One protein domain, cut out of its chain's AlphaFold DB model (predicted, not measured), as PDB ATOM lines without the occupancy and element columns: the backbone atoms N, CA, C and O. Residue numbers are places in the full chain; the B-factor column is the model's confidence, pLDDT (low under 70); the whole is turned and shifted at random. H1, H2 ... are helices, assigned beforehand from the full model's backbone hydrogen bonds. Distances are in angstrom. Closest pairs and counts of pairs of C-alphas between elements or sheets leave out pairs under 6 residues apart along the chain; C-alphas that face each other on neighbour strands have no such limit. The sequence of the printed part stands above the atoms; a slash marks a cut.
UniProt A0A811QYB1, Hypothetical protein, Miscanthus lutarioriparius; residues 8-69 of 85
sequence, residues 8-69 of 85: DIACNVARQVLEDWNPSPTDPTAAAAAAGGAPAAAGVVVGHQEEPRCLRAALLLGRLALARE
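This is residues 8 to 69 of the 85 residues of the protein "Hypothetical protein" of Miscanthus lutarioriparius (UniProt A0A811QYB1). Two longer helices, H1 and H3, lie side by side and run opposite ways, and the short helix H2 sits at the end of this pair where H3 begins. The long link from H2 to H3, residues 35 to 51, swings out on the side of H3 away from H1 before it comes back to the first residue of H3. The printed part has 62 residues with three named helices, in the order H1, H2, H3, and no named strand; its class is all helix. It is compact, with a radius of gyration of the C-alphas of 11.9 A, and the C-alphas span 32 by 26 by 19 A.

H1, residues 8 to 19, touches H3, residues 52 to 67; their closest C-alphas, those of Ala 14 and Ala 57, are 5.1 A apart. The two run opposite ways at a shallow tilt of 33 degrees, only just short of steep. H2, residues 28 to 34, is apart from H1. H2 touches H3 with 4 pairs of C-alphas within 8 A, and H3 touches H2 with residues 52 to 56 alone. Their closest C-alphas are those of Ala 33 and Pro 52, 5.5 A apart. H2 and H3 run opposite ways at a steep tilt of 47 degrees. In H1, H2 and H3 every O i to N i+4 pair is within hydrogen-bond range.

H1 begins at C-alpha 8, (136.651, 206.767, 220.727), and is 16.1 A long from first to last C-alpha. H2 begins at C-alpha 28, (135.436, 188.812, 243.033). H3, the longest helix, is 22.3 A long and ends at C-alpha 67, (127.135, 192.113, 222.230).

The C-alphas of Pro 25 and Glu 69 are the two farthest apart, 34.2 A. The printed part has no cut. The link from H1 to H2 is short, and the link from H2 to H3 is long, with 17 residues. The mean pLDDT of the printed part is 73.7, and residues 23 to 51 are under 70.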
ATOM      1  N   ASP A   8     137.125 205.888 219.654       98.25
ATOM      2  CA  ASP A   8     136.651 206.767 220.727       98.25
ATOM      3  C   ASP A   8     135.843 206.003 221.780       98.25
ATOM      4  O   ASP A   8     136.010 206.228 222.980       98.25
ATOM      5  N   ILE A   9     135.008 205.052 221.350       97.88
ATOM      6  CA  ILE A   9     134.218 204.212 222.255       97.88
ATOM      7  C   ILE A   9     135.153 203.318 223.068       97.88
ATOM      8  O   ILE A   9     135.049 203.287 224.294       97.88
ATOM      9  N   ALA A  10     136.096 202.636 222.412       97.88
ATOM     10  CA  ALA A  10     137.040 201.752 223.088       97.88
ATOM     11  C   ALA A  10     137.889 202.505 224.127       97.88
ATOM     12  O   ALA A  10     137.990 202.078 225.280       97.88
ATOM     13  N   CYS A  11     138.436 203.663 223.747       97.81
ATOM     14  CA  CYS A  11     139.227 204.516 224.631       97.81
ATOM     15  C   CYS A  11     138.416 205.039 225.821       97.81
ATOM     16  O   CYS A  11     138.916 205.046 226.947       97.81
ATOM     17  N   ASN A  12     137.173 205.477 225.600       97.88
ATOM     18  CA  ASN A  12     136.328 206.006 226.669       97.88
ATOM     19  C   ASN A  12     135.904 204.915 227.656       97.88
ATOM     20  O   ASN A  12     135.996 205.132 228.863       97.88
ATOM     21  N   VAL A  13     135.520 203.736 227.159       96.56
ATOM     22  CA  VAL A  13     135.173 202.581 227.999       96.56
ATOM     23  C   VAL A  13     136.374 202.148 228.840       96.56
ATOM     24  O   VAL A  13     136.244 201.988 230.052       96.56
ATOM     25  N   ALA A  14     137.556 202.007 228.230       96.38
ATOM     26  CA  ALA A  14     138.765 201.640 228.964       96.38
ATOM     27  C   ALA A  14     139.108 202.680 230.041       96.38
ATOM     28  O   ALA A  14     139.342 202.317 231.192       96.38
ATOM     29  N   ARG A  15     139.082 203.975 229.696       95.38
ATOM     30  CA  ARG A  15     139.387 205.061 230.636       95.38
ATOM     31  C   ARG A  15     138.436 205.075 231.829       95.38
ATOM     32  O   ARG A  15     138.921 205.144 232.950       95.38
ATOM     33  N   GLN A  16     137.127 204.962 231.599       94.81
ATOM     34  CA  GLN A  16     136.130 204.924 232.674       94.81
ATOM     35  C   GLN A  16     136.387 203.757 233.626       94.81
ATOM     36  O   GLN A  16     136.484 203.962 234.827       94.81
ATOM     37  N   VAL A  17     136.612 202.544 233.107       93.00
ATOM     38  CA  VAL A  17     136.908 201.382 233.964       93.00
ATOM     39  C   VAL A  17     138.187 201.582 234.776       93.00
ATOM     40  O   VAL A  17     138.239 201.191 235.940       93.00
ATOM     41  N   LEU A  18     139.220 202.178 234.179       91.81
ATOM     42  CA  LEU A  18     140.475 202.458 234.874       91.81
ATOM     43  C   LEU A  18     140.310 203.554 235.943       91.81
ATOM     44  O   LEU A  18     140.943 203.466 236.996       91.81
ATOM     45  N   GLU A  19     139.517 204.594 235.683       90.06
ATOM     46  CA  GLU A  19     139.294 205.730 236.590       90.06
ATOM     47  C   GLU A  19     138.341 205.385 237.738       90.06
ATOM     48  O   GLU A  19     138.656 205.680 238.889       90.06
ATOM     49  N   ASP A  20     137.250 204.681 237.444       84.50
ATOM     50  CA  ASP A  20     136.218 204.284 238.408       84.50
ATOM     51  C   ASP A  20     136.612 203.045 239.229       84.50
ATOM     52  O   ASP A  20     135.831 202.537 240.042       84.50
ATOM     53  N   TRP A  21     137.824 202.522 239.025       78.50
ATOM     54  CA  TRP A  21     138.307 201.366 239.765       78.50
ATOM     55  C   TRP A  21     138.559 201.709 241.237       78.50
ATOM     56  O   TRP A  21     139.605 202.246 241.605       78.50
ATOM     57  N   ASN A  22     137.614 201.309 242.085       70.12
ATOM     58  CA  ASN A  22     137.752 201.286 243.533       70.12
ATOM     59  C   ASN A  22     137.696 199.825 244.014       70.12
ATOM     60  O   ASN A  22     136.599 199.258 244.071       70.12
ATOM     61  N   PRO A  23     138.836 199.176 244.319       61.72
ATOM     62  CA  PRO A  23     138.832 197.785 244.746       61.72
ATOM     63  C   PRO A  23     138.217 197.694 246.146       61.72
ATOM     64  O   PRO A  23     138.874 197.966 247.150       61.72
ATOM     65  N   SER A  24     136.948 197.297 246.234       57.94
ATOM     66  CA  SER A  24     136.405 196.825 247.501       57.94
ATOM     67  C   SER A  24     136.998 195.439 247.798       57.94
ATOM     68  O   SER A  24     137.162 194.627 246.883       57.94
ATOM     69  N   PRO A  25     137.316 195.115 249.065       56.09
ATOM     70  CA  PRO A  25     137.903 193.822 249.436       56.09
ATOM     71  C   PRO A  25     136.985 192.617 249.157       56.09
ATOM     72  O   PRO A  25     137.399 191.474 249.320       56.09
ATOM     73  N   THR A  26     135.740 192.859 248.744       58.84
ATOM     74  CA  THR A  26     134.741 191.851 248.379       58.84
ATOM     75  C   THR A  26     134.530 191.709 246.867       58.84
ATOM     76  O   THR A  26     133.718 190.876 246.469       58.84
ATOM     77  N   ASP A  27     135.220 192.481 246.012       60.66
ATOM     78  CA  ASP A  27     135.052 192.357 244.559       60.66
ATOM     79  C   ASP A  27     135.694 191.041 244.065       60.66
ATOM     80  O   ASP A  27     136.912 190.863 244.185       60.66
ATOM     81  N   PRO A  28     134.918 190.098 243.494       61.16
ATOM     82  CA  PRO A  28     135.436 188.812 243.033       61.16
ATOM     83  C   PRO A  28     136.477 188.961 241.918       61.16
ATOM     84  O   PRO A  28     137.305 188.071 241.752       61.16
ATOM     85  N   THR A  29     136.482 190.076 241.175       61.34
ATOM     86  CA  THR A  29     137.515 190.362 240.163       61.34
ATOM     87  C   THR A  29     138.835 190.811 240.791       61.34
ATOM     88  O   THR A  29     139.899 190.398 240.333       61.34
ATOM     89  N   ALA A  30     138.776 191.577 241.886       57.84
ATOM     90  CA  ALA A  30     139.948 191.931 242.682       57.84
ATOM     91  C   ALA A  30     140.493 190.710 243.444       57.84
ATOM     92  O   ALA A  30     141.702 190.496 243.473       57.84
ATOM     93  N   ALA A  31     139.609 189.872 243.994       54.34
ATOM     94  CA  ALA A  31     139.977 188.633 244.677       54.34
ATOM     95  C   ALA A  31     140.580 187.590 243.718       54.34
ATOM     96  O   ALA A  31     141.582 186.967 244.054       54.34
ATOM     97  N   ALA A  32     140.023 187.432 242.513       55.66
ATOM     98  CA  ALA A  32     140.554 186.543 241.477       55.66
ATOM     99  C   ALA A  32     141.944 186.975 240.984       55.66
ATOM    100  O   ALA A  32     142.833 186.138 240.819       55.66
ATOM    101  N   ALA A  33     142.152 188.283 240.803       52.09
ATOM    102  CA  ALA A  33     143.451 188.845 240.446       52.09
ATOM    103  C   ALA A  33     144.479 188.714 241.589       52.09
ATOM    104  O   ALA A  33     145.625 188.353 241.339       52.09
ATOM    105  N   ALA A  34     144.068 188.923 242.846       48.97
ATOM    106  CA  ALA A  34     144.930 188.756 244.020       48.97
ATOM    107  C   ALA A  34     145.274 187.285 244.326       48.97
ATOM    108  O   ALA A  34     146.354 186.996 244.836       48.97
ATOM    109  N   ALA A  35     144.373 186.350 244.013       46.25
ATOM    110  CA  ALA A  35     144.563 184.915 244.231       46.25
ATOM    111  C   ALA A  35     145.213 184.188 243.039       46.25
ATOM    112  O   ALA A  35     145.393 182.972 243.099       46.25
ATOM    113  N   GLY A  36     145.531 184.891 241.943       44.03
ATOM    114  CA  GLY A  36     146.016 184.271 240.704       44.03
ATOM    115  C   GLY A  36     145.037 183.249 240.103       44.03
ATOM    116  O   GLY A  36     145.455 182.366 239.356       44.03
ATOM    117  N   GLY A  37     143.750 183.332 240.459       40.72
ATOM    118  CA  GLY A  37     142.730 182.324 240.184       40.72
ATOM    119  C   GLY A  37     141.507 182.935 239.510       40.72
ATOM    120  O   GLY A  37     140.728 183.640 240.143       40.72
ATOM    121  N   ALA A  38     141.347 182.648 238.220       42.69
ATOM    122  CA  ALA A  38     140.280 183.134 237.347       42.69
ATOM    123  C   ALA A  38     138.849 182.824 237.842       42.69
ATOM    124  O   ALA A  38     138.604 181.723 238.342       42.69
ATOM    125  N   PRO A  39     137.843 183.679 237.557       42.59
ATOM    126  CA  PRO A  39     136.500 183.180 237.341       42.59
ATOM    127  C   PRO A  39     136.464 182.589 235.926       42.59
ATOM    128  O   PRO A  39     136.539 183.301 234.924       42.59
ATOM    129  N   ALA A  40     136.380 181.265 235.846       45.12
ATOM    130  CA  ALA A  40     136.123 180.550 234.608       45.12
ATOM    131  C   ALA A  40     134.729 180.928 234.076       45.12
ATOM    132  O   ALA A  40     133.721 180.329 234.441       45.12
ATOM    133  N   ALA A  41     134.668 181.938 233.215       43.09
ATOM    134  CA  ALA A  41     133.518 182.217 232.372       43.09
ATOM    135  C   ALA A  41     134.025 182.560 230.965       43.09
ATOM    136  O   ALA A  41     134.503 183.661 230.722       43.09
ATOM    137  N   ALA A  42     133.920 181.567 230.076       42.97
ATOM    138  CA  ALA A  42     134.128 181.622 228.628       42.97
ATOM    139  C   ALA A  42     135.494 182.155 228.134       42.97
ATOM    140  O   ALA A  42     135.654 183.331 227.836       42.97
ATOM    141  N   GLY A  43     136.461 181.248 227.948       44.62
ATOM    142  CA  GLY A  43     137.495 181.374 226.906       44.62
ATOM    143  C   GLY A  43     138.624 182.395 227.095       44.62
ATOM    144  O   GLY A  43     139.442 182.531 226.191       44.62
ATOM    145  N   VAL A  44     138.715 183.092 228.229       52.38
ATOM    146  CA  VAL A  44     139.778 184.087 228.452       52.38
ATOM    147  C   VAL A  44     141.001 183.428 229.092       52.38
ATOM    148  O   VAL A  44     140.968 183.028 230.255       52.38
ATOM    149  N   VAL A  45     142.092 183.316 228.328       51.03
ATOM    150  CA  VAL A  45     143.422 182.980 228.861       51.03
ATOM    151  C   VAL A  45     144.001 184.257 229.465       51.03
ATOM    152  O   VAL A  45     144.440 185.140 228.737       51.03
ATOM    153  N   VAL A  46     143.945 184.366 230.791       52.75
ATOM    154  CA  VAL A  46     144.498 185.493 231.559       52.75
ATOM    155  C   VAL A  46     145.952 185.172 231.908       52.75
ATOM    156  O   VAL A  46     146.233 184.119 232.489       52.75
ATOM    157  N   GLY A  47     146.881 186.044 231.514       47.75
ATOM    158  CA  GLY A  47     148.309 185.905 231.792       47.75
ATOM    159  C   GLY A  47     148.649 186.236 233.249       47.75
ATOM    160  O   GLY A  47     147.934 186.956 233.940       47.75
ATOM    161  N   HIS A  48     149.755 185.683 233.744       41.69
ATOM    162  CA  HIS A  48     150.214 185.878 235.120       41.69
ATOM    163  C   HIS A  48     150.688 187.336 235.327       41.69
ATOM    164  O   HIS A  48     151.576 187.777 234.603       41.69
ATOM    165  N   GLN A  49     150.143 188.030 236.340       54.44
ATOM    166  CA  GLN A  49     150.382 189.446 236.717       54.44
ATOM    167  C   GLN A  49     149.565 190.512 235.957       54.44
ATOM    168  O   GLN A  49     150.096 191.550 235.564       54.44
ATOM    169  N   GLU A  50     148.262 190.303 235.760       59.38
ATOM    170  CA  GLU A  50     147.387 191.359 235.232       59.38
ATOM    171  C   GLU A  50     146.834 192.254 236.346       59.38
ATOM    172  O   GLU A  50     146.281 191.782 237.341       59.38
ATOM    173  N   GLU A  51     146.950 193.573 236.167       68.69
ATOM    174  CA  GLU A  51     146.324 194.528 237.072       68.69
ATOM    175  C   GLU A  51     144.788 194.368 236.993       68.69
ATOM    176  O   GLU A  51     144.229 194.441 235.891       68.69
ATOM    177  N   PRO A  52     144.077 194.175 238.124       81.56
ATOM    178  CA  PRO A  52     142.664 193.786 238.116       81.56
ATOM    179  C   PRO A  52     141.756 194.728 237.304       81.56
ATOM    180  O   PRO A  52     140.784 194.295 236.680       81.56
ATOM    181  N   ARG A  53     142.093 196.023 237.262       86.44
ATOM    182  CA  ARG A  53     141.376 197.038 236.476       86.44
ATOM    183  C   ARG A  53     141.603 196.921 234.967       86.44
ATOM    184  O   ARG A  53     140.659 197.111 234.203       86.44
ATOM    185  N   CYS A  54     142.817 196.573 234.536       91.00
ATOM    186  CA  CYS A  54     143.159 196.377 233.126       91.00
ATOM    187  C   CYS A  54     142.453 195.137 232.581       91.00
ATOM    188  O   CYS A  54     141.829 195.204 231.521       91.00
ATOM    189  N   LEU A  55     142.443 194.050 233.361       89.75
ATOM    190  CA  LEU A  55     141.671 192.852 233.043       89.75
ATOM    191  C   LEU A  55     140.174 193.174 232.923       89.75
ATOM    192  O   LEU A  55     139.527 192.780 231.954       89.75
ATOM    193  N   ARG A  56     139.603 193.940 233.865       90.94
ATOM    194  CA  ARG A  56     138.186 194.336 233.799       90.94
ATOM    195  C   ARG A  56     137.873 195.181 232.566       90.94
ATOM    196  O   ARG A  56     136.834 194.961 231.943       90.94
ATOM    197  N   ALA A  57     138.754 196.110 232.199       94.56
ATOM    198  CA  ALA A  57     138.600 196.918 230.993       94.56
ATOM    199  C   ALA A  57     138.644 196.042 229.730       94.56
ATOM    200  O   ALA A  57     137.760 196.150 228.879       94.56
ATOM    201  N   ALA A  58     139.608 195.121 229.643       95.06
ATOM    202  CA  ALA A  58     139.731 194.182 228.530       95.06
ATOM    203  C   ALA A  58     138.493 193.276 228.403       95.06
ATOM    204  O   ALA A  58     137.932 193.132 227.315       95.06
ATOM    205  N   LEU A  59     138.006 192.729 229.523       93.69
ATOM    206  CA  LEU A  59     136.792 191.910 229.566       93.69
ATOM    207  C   LEU A  59     135.549 192.688 229.132       93.69
ATOM    208  O   LEU A  59     134.711 192.145 228.411       93.69
ATOM    209  N   LEU A  60     135.406 193.944 229.566       95.62
ATOM    210  CA  LEU A  60     134.259 194.767 229.190       95.62
ATOM    211  C   LEU A  60     134.258 195.067 227.688       95.62
ATOM    212  O   LEU A  60     133.214 194.940 227.055       95.62
ATOM    213  N   LEU A  61     135.417 195.396 227.110       96.94
ATOM    214  CA  LEU A  61     135.567 195.605 225.668       96.94
ATOM    215  C   LEU A  61     135.269 194.331 224.871       96.94
ATOM    216  O   LEU A  61     134.533 194.384 223.887       96.94
ATOM    217  N   GLY A  62     135.767 193.178 225.330       96.12
ATOM    218  CA  GLY A  62     135.454 191.883 224.724       96.12
ATOM    219  C   GLY A  62     133.952 191.584 224.744       96.12
ATOM    220  O   GLY A  62     133.374 191.236 223.718       96.12
ATOM    221  N   ARG A  63     133.287 191.799 225.887       95.56
ATOM    222  CA  ARG A  63     131.829 191.624 226.016       95.56
ATOM    223  C   ARG A  63     131.038 192.601 225.155       95.56
ATOM    224  O   ARG A  63     130.041 192.200 224.567       95.56
ATOM    225  N   LEU A  64     131.470 193.858 225.073       96.88
ATOM    226  CA  LEU A  64     130.830 194.865 224.229       96.88
ATOM    227  C   LEU A  64     130.915 194.478 222.749       96.88
ATOM    228  O   LEU A  64     129.932 194.628 222.031       96.88
ATOM    229  N   ALA A  65     132.058 193.951 222.308       96.69
ATOM    230  CA  ALA A  65     132.239 193.506 220.932       96.69
ATOM    231  C   ALA A  65     131.355 192.287 220.614       96.69
ATOM    232  O   ALA A  65     130.677 192.287 219.591       96.69
ATOM    233  N   LEU A  66     131.275 191.307 221.523       94.81
ATOM    234  CA  LEU A  66     130.354 190.167 221.392       94.81
ATOM    235  C   LEU A  66     128.881 190.604 221.363       94.81
ATOM    236  O   LEU A  66     128.104 190.096 220.564       94.81
ATOM    237  N   ALA A  67     128.495 191.569 222.202       96.38
ATOM    238  CA  ALA A  67     127.135 192.113 222.230       96.38
ATOM    239  C   ALA A  67     126.765 192.901 220.961       96.38
ATOM    240  O   ALA A  67     125.587 193.151 220.725       96.38
ATOM    241  N   ARG A  68     127.759 193.298 220.161       96.31
ATOM    242  CA  ARG A  68     127.582 193.914 218.841       96.31
ATOM    243  C   ARG A  68     127.757 192.918 217.693       96.31
ATOM    244  O   ARG A  68     127.914 193.344 216.557       96.31
ATOM    245  N   GLU A  69     127.717 191.621 218.000       94.00
ATOM    246  CA  GLU A  69     127.670 190.540 217.014       94.00
ATOM    247  C   GLU A  69     128.918 190.469 216.114       94.00
ATOM    248  O   GLU A  69     128.826 190.149 214.935       94.00
TER     249      GLU A  69